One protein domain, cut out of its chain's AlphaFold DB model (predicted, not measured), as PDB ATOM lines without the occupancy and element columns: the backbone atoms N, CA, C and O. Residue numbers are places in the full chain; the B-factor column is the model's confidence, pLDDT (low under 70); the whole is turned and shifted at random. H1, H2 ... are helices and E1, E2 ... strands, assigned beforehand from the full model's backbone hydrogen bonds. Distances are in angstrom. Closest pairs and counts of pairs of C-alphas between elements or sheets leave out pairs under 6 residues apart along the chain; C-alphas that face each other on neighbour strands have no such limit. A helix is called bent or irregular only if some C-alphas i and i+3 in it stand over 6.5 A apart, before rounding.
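Overview. This is residues 2 to 94 of the 209 residues of an uncharacterized protein of Verrucomicrobia bacterium LW23 (UniProt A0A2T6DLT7). One long, bent helix, H1, makes the length of a rod; H3 crosses its second arm, H2 packs on H3, and a small hairpin, E1 and E2, lies towards the other end. The printed part has 93 residues, with two antiparallel strands and then three helices, mostly helix. It is loose, with a radius of gyration of the C-alphas of 17.9 A, spanning 58 by 26 by 25 A.

Arrangement. E1, residues 6 to 8, and E2, residues 11 to 13, form a hairpin; N 8 and O 11 are 2.9 A apart, within hydrogen-bond range. H1, residues 20 to 54, was assigned by its hydrogen bonds as one helix but is bent: C-alphas 35 and 38 are 7.0 A apart. Its arms, H1a, residues 20 to 35, and H1b, residues 38 to 54, stand at a shallow tilt of 34 degrees, only just short of steep. H2, residues 67 to 77, is touched by residues 81 to 84 alone of H3, residues 81 to 93; their closest C-alphas are Tyr 70 and Tyr 81, 6.4 A. H3 touches H1b, only just about perpendicular at 72 degrees; the closest C-alphas, Gly 42 and Lys 88, are 3.8 A apart. In H1a, H1b, H2 and H3 every O i to N i+4 pair is within hydrogen-bond range.

Along the chain. H1a starts at C-alpha 20 (184.307, 374.666, 153.365) and is 22.3 A long, H1b 23.9 A; H3, 18.2 A, ends at C-alpha 93 (147.125, 359.579, 155.911).

Size, cuts and confidence. The printed part has no cut; the link from H1 to H2 is long, and pLDDT is under 70 in residues 51 to 66.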
ATOM      1  N   LEU A   2     179.234 359.907 159.260       87.44
ATOM      2  CA  LEU A   2     179.379 361.183 158.553       87.44
ATOM      3  C   LEU A   2     180.772 361.214 157.902       87.44
ATOM      4  O   LEU A   2     181.733 360.831 158.565       87.44
ATOM      5  N   PRO A   3     180.896 361.584 156.618       89.25
ATOM      6  CA  PRO A   3     182.191 361.654 155.955       89.25
ATOM      7  C   PRO A   3     183.014 362.831 156.500       89.25
ATOM      8  O   PRO A   3     182.453 363.811 156.982       89.25
ATOM      9  N   HIS A   4     184.343 362.745 156.392       94.12
ATOM     10  CA  HIS A   4     185.315 363.804 156.738       94.12
ATOM     11  C   HIS A   4     185.440 364.186 158.222       94.12
ATOM     12  O   HIS A   4     186.315 364.978 158.560       94.12
ATOM     13  N   VAL A   5     184.604 363.636 159.101       93.88
ATOM     14  CA  VAL A   5     184.563 363.963 160.534       93.88
ATOM     15  C   VAL A   5     184.516 362.698 161.383       93.88
ATOM     16  O   VAL A   5     184.073 361.649 160.909       93.88
ATOM     17  N   ASP A   6     184.925 362.806 162.647       94.00
ATOM     18  CA  ASP A   6     184.646 361.771 163.643       94.00
ATOM     19  C   ASP A   6     183.331 362.110 164.357       94.00
ATOM     20  O   ASP A   6     183.136 363.223 164.845       94.00
ATOM     21  N   ALA A   7     182.382 361.178 164.365       93.44
ATOM     22  CA  ALA A   7     181.029 361.422 164.853       93.44
ATOM     23  C   ALA A   7     180.607 360.354 165.861       93.44
ATOM     24  O   ALA A   7     180.692 359.152 165.604       93.44
ATOM     25  N   SER A   8     180.061 360.815 166.983       92.50
ATOM     26  CA  SER A   8     179.502 359.995 168.054       92.50
ATOM     27  C   SER A   8     178.043 360.373 168.329       92.50
ATOM     28  O   SER A   8     177.499 361.307 167.742       92.50
ATOM     29  N   MET A   9     177.405 359.678 169.273       88.62
ATOM     30  CA  MET A   9     176.041 360.004 169.712       88.62
ATOM     31  C   MET A   9     175.928 361.361 170.424       88.62
ATOM     32  O   MET A   9     174.821 361.870 170.569       88.62
ATOM     33  N   ILE A  10     177.044 361.936 170.884       92.88
ATOM     34  CA  ILE A  10     177.058 363.166 171.692       92.88
ATOM     35  C   ILE A  10     177.699 364.360 170.980       92.88
ATOM     36  O   ILE A  10     177.741 365.451 171.542       92.88
ATOM     37  N   GLY A  11     178.211 364.180 169.761       93.81
ATOM     38  CA  GLY A  11     178.867 365.265 169.045       93.81
ATOM     39  C   GLY A  11     179.661 364.820 167.828       93.81
ATOM     40  O   GLY A  11     179.833 363.626 167.571       93.81
ATOM     41  N   ILE A  12     180.137 365.823 167.098       96.25
ATOM     42  CA  ILE A  12     180.980 365.691 165.913       96.25
ATOM     43  C   ILE A  12     182.278 366.442 166.199       96.25
ATOM     44  O   ILE A  12     182.225 367.608 166.592       96.25
ATOM     45  N   ASP A  13     183.408 365.774 165.994       96.31
ATOM     46  CA  ASP A  13     184.732 366.379 166.026       96.31
ATOM     47  C   ASP A  13     185.180 366.719 164.601       96.31
ATOM     48  O   ASP A  13     185.165 365.875 163.695       96.31
ATOM     49  N   PHE A  14     185.533 367.986 164.394       96.44
ATOM     50  CA  PHE A  14     185.907 368.521 163.089       96.44
ATOM     51  C   PHE A  14     187.428 368.673 163.019       96.44
ATOM     52  O   PHE A  14     187.997 369.391 163.844       96.44
ATOM     53  N   PRO A  15     188.106 368.073 162.023       96.00
ATOM     54  CA  PRO A  15     189.541 368.261 161.877       96.00
ATOM     55  C   PRO A  15     189.855 369.705 161.458       96.00
ATOM     56  O   PRO A  15     189.143 370.288 160.643       96.00
ATOM     57  N   GLU A  16     190.972 370.263 161.937       95.38
ATOM     58  CA  GLU A  16     191.423 371.616 161.552       95.38
ATOM     59  C   GLU A  16     191.654 371.768 160.038       95.38
ATOM     60  O   GLU A  16     191.610 372.873 159.502       95.38
ATOM     61  N   SER A  17     191.890 370.657 159.335       96.56
ATOM     62  CA  SER A  17     192.098 370.608 157.888       96.56
ATOM     63  C   SER A  17     190.810 370.588 157.060       96.56
ATOM     64  O   SER A  17     190.898 370.505 155.833       96.56
ATOM     65  N   ILE A  18     189.627 370.624 157.689       97.38
ATOM     66  CA  ILE A  18     188.358 370.547 156.963       97.38
ATOM     67  C   ILE A  18     188.193 371.724 155.995       97.38
ATOM     68  O   ILE A  18     188.438 372.884 156.332       97.38
ATOM     69  N   THR A  19     187.744 371.432 154.777       98.12
ATOM     70  CA  THR A  19     187.424 372.468 153.790       98.12
ATOM     71  C   THR A  19     185.983 372.963 153.940       98.12
ATOM     72  O   THR A  19     185.120 372.285 154.500       98.12
ATOM     73  N   GLU A  20     185.681 374.141 153.385       97.69
ATOM     74  CA  GLU A  20     184.307 374.666 153.365       97.69
ATOM     75  C   GLU A  20     183.330 373.709 152.655       97.69
ATOM     76  O   GLU A  20     182.196 373.525 153.099       97.69
ATOM     77  N   GLU A  21     183.771 373.073 151.570       97.88
ATOM     78  CA  GLU A  21     182.971 372.109 150.811       97.88
ATOM     79  C   GLU A  21     182.610 370.883 151.661       97.88
ATOM     80  O   GLU A  21     181.433 370.536 151.771       97.88
ATOM     81  N   GLN A  22     183.595 370.287 152.340       97.56
ATOM     82  CA  GLN A  22     183.382 369.147 153.240       97.56
ATOM     83  C   GLN A  22     182.463 369.516 154.408       97.56
ATOM     84  O   GLN A  22     181.557 368.758 154.761       97.56
ATOM     85  N   PHE A  23     182.644 370.707 154.981       97.19
ATOM     86  CA  PHE A  23     181.783 371.211 156.048       97.19
ATOM     87  C   PHE A  23     180.320 371.344 155.588       97.19
ATOM     88  O   PHE A  23     179.395 370.929 156.295       97.19
ATOM     89  N   ARG A  24     180.090 371.864 154.373       97.50
ATOM     90  CA  ARG A  24     178.749 371.962 153.767       97.50
ATOM     91  C   ARG A  24     178.143 370.592 153.461       97.50
ATOM     92  O   ARG A  24     176.933 370.424 153.636       97.50
ATOM     93  N   GLU A  25     178.946 369.623 153.033       96.88
ATOM     94  CA  GLU A  25     178.497 368.247 152.796       96.88
ATOM     95  C   GLU A  25     177.994 367.600 154.096       96.88
ATOM     96  O   GLU A  25     176.861 367.114 154.149       96.88
ATOM     97  N   VAL A  26     178.781 367.689 155.176       96.94
ATOM     98  CA  VAL A  26     178.393 367.195 156.508       96.94
ATOM     99  C   VAL A  26     177.095 367.857 156.976       96.94
ATOM    100  O   VAL A  26     176.151 367.165 157.363       96.94
ATOM    101  N   GLY A  27     176.998 369.188 156.874       96.69
ATOM    102  CA  GLY A  27     175.780 369.924 157.228       96.69
ATOM    103  C   GLY A  27     174.554 369.494 156.413       96.69
ATOM    104  O   GLY A  27     173.454 369.359 156.956       96.69
ATOM    105  N   SER A  28     174.737 369.210 155.124       95.50
ATOM    106  CA  SER A  28     173.664 368.748 154.235       95.50
ATOM    107  C   SER A  28     173.153 367.360 154.625       95.50
ATOM    108  O   SER A  28     171.939 367.137 154.629       95.50
ATOM    109  N   LEU A  29     174.051 366.451 155.017       95.50
ATOM    110  CA  LEU A  29     173.696 365.120 155.513       95.50
ATOM    111  C   LEU A  29     172.944 365.192 156.843       95.50
ATOM    112  O   LEU A  29     171.896 364.558 156.977       95.50
ATOM    113  N   ILE A  30     173.418 366.006 157.794       95.75
ATOM    114  CA  ILE A  30     172.731 366.232 159.077       95.75
ATOM    115  C   ILE A  30     171.312 366.744 158.823       95.75
ATOM    116  O   ILE A  30     170.344 366.180 159.335       95.75
ATOM    117  N   ALA A  31     171.169 367.765 157.976       94.50
ATOM    118  CA  ALA A  31     169.868 368.328 157.644       94.50
ATOM    119  C   ALA A  31     168.961 367.306 156.932       94.50
ATOM    120  O   ALA A  31     167.756 367.268 157.182       94.50
ATOM    121  N   GLY A  32     169.526 366.456 156.069       93.88
ATOM    122  CA  GLY A  32     168.814 365.357 155.420       93.88
ATOM    123  C   GLY A  32     168.269 364.341 156.423       93.88
ATOM    124  O   GLY A  32     167.075 364.038 156.394       93.88
ATOM    125  N   VAL A  33     169.108 363.875 157.352       93.56
ATOM    126  CA  VAL A  33     168.702 362.953 158.425       93.56
ATOM    127  C   VAL A  33     167.635 363.600 159.304       93.56
ATOM    128  O   VAL A  33     166.562 363.025 159.468       93.56
ATOM    129  N   GLN A  34     167.867 364.824 159.788       94.19
ATOM    130  CA  GLN A  34     166.926 365.548 160.644       94.19
ATOM    131  C   GLN A  34     165.540 365.691 159.996       94.19
ATOM    132  O   GLN A  34     164.527 365.468 160.657       94.19
ATOM    133  N   ARG A  35     165.478 366.024 158.699       94.38
ATOM    134  CA  ARG A  35     164.206 366.115 157.959       94.38
ATOM    135  C   ARG A  35     163.542 364.756 157.731       94.38
ATOM    136  O   ARG A  35     162.331 364.715 157.534       94.38
ATOM    137  N   SER A  36     164.318 363.674 157.743       96.12
ATOM    138  CA  SER A  36     163.846 362.316 157.458       96.12
ATOM    139  C   SER A  36     163.341 361.570 158.693       96.12
ATOM    140  O   SER A  36     162.464 360.720 158.571       96.12
ATOM    141  N   LEU A  37     163.841 361.903 159.889       96.50
ATOM    142  CA  LEU A  37     163.492 361.205 161.132       96.50
ATOM    143  C   LEU A  37     161.978 361.111 161.406       96.50
ATOM    144  O   LEU A  37     161.527 360.011 161.732       96.50
ATOM    145  N   PRO A  38     161.168 362.179 161.238       97.69
ATOM    146  CA  PRO A  38     159.719 362.073 161.410       97.69
ATOM    147  C   PRO A  38     159.067 361.061 160.462       97.69
ATOM    148  O   PRO A  38     158.178 360.316 160.869       97.69
ATOM    149  N   TRP A  39     159.543 360.998 159.213       98.12
ATOM    150  CA  TRP A  39     159.062 360.036 158.223       98.12
ATOM    151  C   TRP A  39     159.394 358.608 158.628       98.12
ATOM    152  O   TRP A  39     158.518 357.756 158.614       98.12
ATOM    153  N   TYR A  40     160.636 358.352 159.044       98.00
ATOM    154  CA  TYR A  40     161.075 357.008 159.413       98.00
ATOM    155  C   TYR A  40     160.321 356.462 160.622       98.00
ATOM    156  O   TYR A  40     159.839 355.332 160.576       98.00
ATOM    157  N   TRP A  41     160.162 357.266 161.675       97.81
ATOM    158  CA  TRP A  41     159.380 356.860 162.844       97.81
ATOM    159  C   TRP A  41     157.904 356.664 162.507       97.81
ATOM    160  O   TRP A  41     157.300 355.686 162.946       97.81
ATOM    161  N   GLY A  42     157.333 357.557 161.698       96.44
ATOM    162  CA  GLY A  42     155.947 357.439 161.266       96.44
ATOM    163  C   GLY A  42     155.695 356.199 160.406       96.44
ATOM    164  O   GLY A  42     154.747 355.469 160.676       96.44
ATOM    165  N   ASP A  43     156.562 355.914 159.433       96.31
ATOM    166  CA  ASP A  43     156.479 354.727 158.575       96.31
ATOM    167  C   ASP A  43     156.673 353.433 159.360       96.31
ATOM    168  O   ASP A  43     155.938 352.470 159.151       96.31
ATOM    169  N   TRP A  44     157.632 353.411 160.287       94.38
ATOM    170  CA  TRP A  44     157.894 352.248 161.131       94.38
ATOM    171  C   TRP A  44     156.681 351.905 162.012       94.38
ATOM    172  O   TRP A  44     156.240 350.753 162.040       94.38
ATOM    173  N   LEU A  45     156.072 352.914 162.648       92.50
ATOM    174  CA  LEU A  45     154.852 352.749 163.449       92.50
ATOM    175  C   LEU A  45     153.627 352.384 162.594       92.50
ATOM    176  O   LEU A  45     152.837 351.519 162.979       92.50
ATOM    177  N   ALA A  46     153.462 353.023 161.433       89.94
ATOM    178  CA  ALA A  46     152.362 352.746 160.509       89.94
ATOM    179  C   ALA A  46     152.444 351.313 159.965       89.94
ATOM    180  O   ALA A  46     151.440 350.602 159.909       89.94
ATOM    181  N   PHE A  47     153.647 350.859 159.611       87.12
ATOM    182  CA  PHE A  47     153.883 349.501 159.139       87.12
ATOM    183  C   PHE A  47     153.534 348.456 160.202       87.12
ATOM    184  O   PHE A  47     152.871 347.467 159.881       87.12
ATOM    185  N   ALA A  48     153.943 348.670 161.458       83.31
ATOM    186  CA  ALA A  48     153.635 347.757 162.556       83.31
ATOM    187  C   ALA A  48     152.113 347.616 162.773       83.31
ATOM    188  O   ALA A  48     151.606 346.495 162.793       83.31
ATOM    189  N   SER A  49     151.374 348.731 162.804       74.06
ATOM    190  CA  SER A  49     149.908 348.730 162.973       74.06
ATOM    191  C   SER A  49     149.159 348.093 161.795       74.06
ATOM    192  O   SER A  49     148.283 347.239 161.969       74.06
ATOM    193  N   GLN A  50     149.568 348.392 160.559       72.56
ATOM    194  CA  GLN A  50     148.992 347.741 159.377       72.56
ATOM    195  C   GLN A  50     149.302 346.240 159.328       72.56
ATOM    196  O   GLN A  50     148.481 345.458 158.846       72.56
ATOM    197  N   SER A  51     150.473 345.823 159.812       67.12
ATOM    198  CA  SER A  51     150.875 344.413 159.847       67.12
ATOM    199  C   SER A  51     150.069 343.618 160.873       67.12
ATOM    200  O   SER A  51     149.604 342.530 160.535       67.12
ATOM    201  N   ALA A  52     149.815 344.185 162.058       60.59
ATOM    202  CA  ALA A  52     148.883 343.624 163.040       60.59
ATOM    203  C   ALA A  52     147.473 343.463 162.443       60.59
ATOM    204  O   ALA A  52     146.820 342.434 162.602       60.59
ATOM    205  N   THR A  53     147.033 344.439 161.642       58.09
ATOM    206  CA  THR A  53     145.726 344.383 160.976       58.09
ATOM    207  C   THR A  53     145.669 343.333 159.855       58.09
ATOM    208  O   THR A  53     144.660 342.642 159.707       58.09
ATOM    209  N   ARG A  54     146.721 343.190 159.042       56.06
ATOM    210  CA  ARG A  54     146.737 342.280 157.876       56.06
ATOM    211  C   ARG A  54     146.980 340.828 158.244       56.06
ATOM    212  O   ARG A  54     146.579 339.931 157.501       56.06
ATOM    213  N   ALA A  55     147.663 340.587 159.349       52.62
ATOM    214  CA  ALA A  55     148.036 339.250 159.719       52.62
ATOM    215  C   ALA A  55     146.983 338.629 160.638       52.62
ATOM    216  O   ALA A  55     146.854 338.974 161.805       52.62
ATOM    217  N   GLY A  56     146.251 337.645 160.115       54.88
ATOM    218  CA  GLY A  56     145.675 336.618 160.982       54.88
ATOM    219  C   GLY A  56     146.777 335.848 161.735       54.88
ATOM    220  O   GLY A  56     147.941 336.242 161.759       54.88
ATOM    221  N   ARG A  57     146.445 334.673 162.280       50.38
ATOM    222  CA  ARG A  57     147.327 333.808 163.105       50.38
ATOM    223  C   ARG A  57     148.694 333.387 162.501       50.38
ATOM    224  O   ARG A  57     149.427 332.665 163.160       50.38
ATOM    225  N   ASN A  58     149.045 333.821 161.286       50.78
ATOM    226  CA  ASN A  58     150.283 333.485 160.562       50.78
ATOM    227  C   ASN A  58     151.176 334.713 160.263       50.78
ATOM    228  O   ASN A  58     151.937 334.706 159.290       50.78
ATOM    229  N   ALA A  59     151.087 335.782 161.061       57.22
ATOM    230  CA  ALA A  59     152.021 336.903 160.965       57.22
ATOM    231  C   ALA A  59     153.453 336.426 161.230       57.22
ATOM    232  O   ALA A  59     153.739 335.866 162.282       57.22
ATOM    233  N   ARG A  60     154.395 336.729 160.331       56.19
ATOM    234  CA  ARG A  60     155.835 336.586 160.631       56.19
ATOM    235  C   ARG A  60     156.318 337.570 161.707       56.19
ATOM    236  O   ARG A  60     157.414 337.406 162.225       56.19
ATOM    237  N   MET A  61     155.510 338.584 162.011       58.25
ATOM    238  CA  MET A  61     155.789 339.654 162.957       58.25
ATOM    239  C   MET A  61     154.506 339.934 163.749       58.25
ATOM    240  O   MET A  61     153.558 340.492 163.205       58.25
ATOM    241  N   HIS A  62     154.469 339.505 165.012       56.12
ATOM    242  CA  HIS A  62     153.416 339.850 165.968       56.12
ATOM    243  C   HIS A  62     153.910 341.013 166.823       56.12
ATOM    244  O   HIS A  62     154.494 340.807 167.883       56.12
ATOM    245  N   ILE A  63     153.730 342.235 166.327       59.47
ATOM    246  CA  ILE A  63     153.812 343.417 167.177       59.47
ATOM    247  C   ILE A  63     152.384 343.864 167.430       59.47
ATOM    248  O   ILE A  63     151.658 344.159 166.486       59.47
ATOM    249  N   ASP A  64     152.000 343.854 168.700       60.16
ATOM    250  CA  ASP A  64     150.735 344.405 169.161       60.16
ATOM    251  C   ASP A  64     150.772 345.920 168.920       60.16
ATOM    252  O   ASP A  64     151.698 346.595 169.377       60.16
ATOM    253  N   ASP A  65     149.824 346.467 168.159       66.06
ATOM    254  CA  ASP A  65     149.824 347.883 167.769       66.06
ATOM    255  C   ASP A  65     149.268 348.821 168.854       66.06
ATOM    256  O   ASP A  65     148.987 349.999 168.617       66.06
ATOM    257  N   GLY A  66     149.187 348.289 170.073       69.19
ATOM    258  CA  GLY A  66     148.792 348.965 171.295       69.19
ATOM    259  C   GLY A  66     149.945 349.631 172.069       69.19
ATOM    260  O   GLY A  66     150.997 349.962 171.514       69.19
ATOM    261  N   PRO A  67     149.763 349.854 173.386       76.06
ATOM    262  CA  PRO A  67     150.689 350.622 174.226       76.06
ATOM    263  C   PRO A  67     152.145 350.139 174.194       76.06
ATOM    264  O   PRO A  67     153.061 350.954 174.260       76.06
ATOM    265  N   ALA A  68     152.375 348.832 174.040       82.75
ATOM    266  CA  ALA A  68     153.715 348.248 174.012       82.75
ATOM    267  C   ALA A  68     154.569 348.742 172.828       82.75
ATOM    268  O   ALA A  68     155.756 349.012 173.004       82.75
ATOM    269  N   LEU A  69     153.974 348.910 171.638       86.31
ATOM    270  CA  LEU A  69     154.677 349.449 170.470       86.31
ATOM    271  C   LEU A  69     155.117 350.896 170.708       86.31
ATOM    272  O   LEU A  69     156.241 351.270 170.373       86.31
ATOM    273  N   TYR A  70     154.243 351.706 171.304       88.69
ATOM    274  CA  TYR A  70     154.589 353.085 171.615       88.69
ATOM    275  C   TYR A  70     155.642 353.177 172.714       88.69
ATOM    276  O   TYR A  70     156.565 353.960 172.553       88.69
ATOM    277  N   HIS A  71     155.578 352.345 173.755       89.38
ATOM    278  CA  HIS A  71     156.640 352.289 174.762       89.38
ATOM    279  C   HIS A  71     157.997 351.935 174.149       89.38
ATOM    280  O   HIS A  71     158.971 352.642 174.389       89.38
ATOM    281  N   LEU A  72     158.056 350.922 173.277       91.12
ATOM    282  CA  LEU A  72     159.281 350.591 172.546       91.12
ATOM    283  C   LEU A  72     159.776 351.778 171.703       91.12
ATOM    284  O   LEU A  72     160.968 352.075 171.668       91.12
ATOM    285  N   ALA A  73     158.868 352.476 171.022       94.00
ATOM    286  CA  ALA A  73     159.220 353.649 170.234       94.00
ATOM    287  C   ALA A  73     159.749 354.800 171.106       94.00
ATOM    288  O   ALA A  73     160.732 355.435 170.731       94.00
ATOM    289  N   GLU A  74     159.143 355.069 172.263       95.56
ATOM    290  CA  GLU A  74     159.612 356.071 173.229       95.56
ATOM    291  C   GLU A  74     160.998 355.705 173.780       95.56
ATOM    292  O   GLU A  74     161.878 356.562 173.836       95.56
ATOM    293  N   GLU A  75     161.229 354.434 174.117       95.31
ATOM    294  CA  GLU A  75     162.525 353.936 174.593       95.31
ATOM    295  C   GLU A  75     163.632 354.099 173.545       95.31
ATOM    296  O   GLU A  75     164.730 354.547 173.873       95.31
ATOM    297  N   LEU A  76     163.346 353.766 172.282       95.19
ATOM    298  CA  LEU A  76     164.329 353.825 171.196       95.19
ATOM    299  C   LEU A  76     164.582 355.246 170.678       95.19
ATOM    300  O   LEU A  76     165.680 355.543 170.208       95.19
ATOM    301  N   SER A  77     163.558 356.100 170.684       94.69
ATOM    302  CA  SER A  77     163.617 357.429 170.062       94.69
ATOM    303  C   SER A  77     163.821 358.568 171.057       94.69
ATOM    304  O   SER A  77     164.232 359.655 170.650       94.69
ATOM    305  N   HIS A  78     163.489 358.347 172.331       94.88
ATOM    306  CA  HIS A  78     163.343 359.381 173.358       94.88
ATOM    307  C   HIS A  78     162.343 360.497 172.992       94.88
ATOM    308  O   HIS A  78     162.372 361.586 173.567       94.88
ATOM    309  N   LEU A  79     161.450 360.243 172.033       96.12
ATOM    310  CA  LEU A  79     160.342 361.128 171.686       96.12
ATOM    311  C   LEU A  79     159.124 360.791 172.541       96.12
ATOM    312  O   LEU A  79     158.940 359.649 172.942       96.12
ATOM    313  N   SER A  80     158.257 361.775 172.777       94.00
ATOM    314  CA  SER A  80     157.001 361.535 173.488       94.00
ATOM    315  C   SER A  80     156.006 360.738 172.647       94.00
ATOM    316  O   SER A  80     155.938 360.912 171.423       94.00
ATOM    317  N   TYR A  81     155.138 359.978 173.318       87.56
ATOM    318  CA  TYR A  81     153.976 359.309 172.733       87.56
ATOM    319  C   TYR A  81     153.233 360.193 171.725       87.56
ATOM    320  O   TYR A  81     153.003 359.793 170.587       87.56
ATOM    321  N   GLN A  82     152.901 361.433 172.108       87.88
ATOM    322  CA  GLN A  82     152.145 362.345 171.247       87.88
ATOM    323  C   GLN A  82     152.898 362.687 169.954       87.88
ATOM    324  O   GLN A  82     152.284 362.789 168.892       87.88
ATOM    325  N   THR A  83     154.220 362.854 170.028       94.25
ATOM    326  CA  THR A  83     155.056 363.140 168.854       94.25
ATOM    327  C   THR A  83     155.071 361.946 167.907       94.25
ATOM    328  O   THR A  83     154.793 362.096 166.720       94.25
ATOM    329  N   LEU A  84     155.310 360.752 168.447       95.38
ATOM    330  CA  LEU A  84     155.327 359.496 167.699       95.38
ATOM    331  C   LEU A  84     153.971 359.202 167.051       95.38
ATOM    332  O   LEU A  84     153.892 358.863 165.871       95.38
ATOM    333  N   ARG A  85     152.888 359.422 167.796       90.25
ATOM    334  CA  ARG A  85     151.519 359.277 167.307       90.25
ATOM    335  C   ARG A  85     151.213 360.258 166.174       90.25
ATOM    336  O   ARG A  85     150.599 359.870 165.183       90.25
ATOM    337  N   ASN A  86     151.663 361.508 166.289       91.88
ATOM    338  CA  ASN A  86     151.546 362.492 165.210       91.88
ATOM    339  C   ASN A  86     152.356 362.073 163.977       91.88
ATOM    340  O   ASN A  86     151.904 362.271 162.855       91.88
ATOM    341  N   TYR A  87     153.539 361.486 164.162       97.12
ATOM    342  CA  TYR A  87     154.340 360.999 163.041       97.12
ATOM    343  C   TYR A  87     153.654 359.854 162.299       97.12
ATOM    344  O   TYR A  87     153.537 359.899 161.072       97.12
ATOM    345  N   LYS A  88     153.136 358.876 163.052       94.88
ATOM    346  CA  LYS A  88     152.351 357.758 162.516       94.88
ATOM    347  C   LYS A  88     151.149 358.260 161.718       94.88
ATOM    348  O   LYS A  88     150.997 357.878 160.563       94.88
ATOM    349  N   SER A  89     150.334 359.147 162.295       93.19
ATOM    350  CA  SER A  89     149.082 359.580 161.663       93.19
ATOM    351  C   SER A  89     149.297 360.279 160.318       93.19
ATOM    352  O   SER A  89     148.536 360.044 159.382       93.19
ATOM    353  N   VAL A  90     150.354 361.084 160.183       96.62
ATOM    354  CA  VAL A  90     150.715 361.714 158.902       96.62
ATOM    355  C   VAL A  90     151.141 360.668 157.876       96.62
ATOM    356  O   VAL A  90     150.728 360.741 156.721       96.62
ATOM    357  N   CYS A  91     151.945 359.686 158.288       96.62
ATOM    358  CA  CYS A  91     152.439 358.647 157.386       96.62
ATOM    359  C   CYS A  91     151.341 357.669 156.943       96.62
ATOM    360  O   CYS A  91     151.408 357.164 155.822       96.62
ATOM    361  N   GLU A  92     150.327 357.441 157.782       92.31
ATOM    362  CA  GLU A  92     149.122 356.677 157.437       92.31
ATOM    363  C   GLU A  92     148.200 357.444 156.490       92.31
ATOM    364  O   GLU A  92     147.736 356.877 155.503       92.31
ATOM    365  N   ALA A  93     147.967 358.734 156.756       92.88
ATOM    366  CA  ALA A  93     147.125 359.579 155.911       92.88
ATOM    367  C   ALA A  93     147.744 359.815 154.523       92.88
ATOM    368  O   ALA A  93     147.031 359.872 153.519       92.88
ATOM    369  N   ILE A  94     149.075 359.935 154.463       96.75
ATOM    370  CA  ILE A  94     149.818 360.271 153.247       96.75
ATOM    371  C   ILE A  94     150.921 359.222 153.033       96.75
ATOM    372  O   ILE A  94     152.065 359.396 153.485       96.75
TER     373      ILE A  94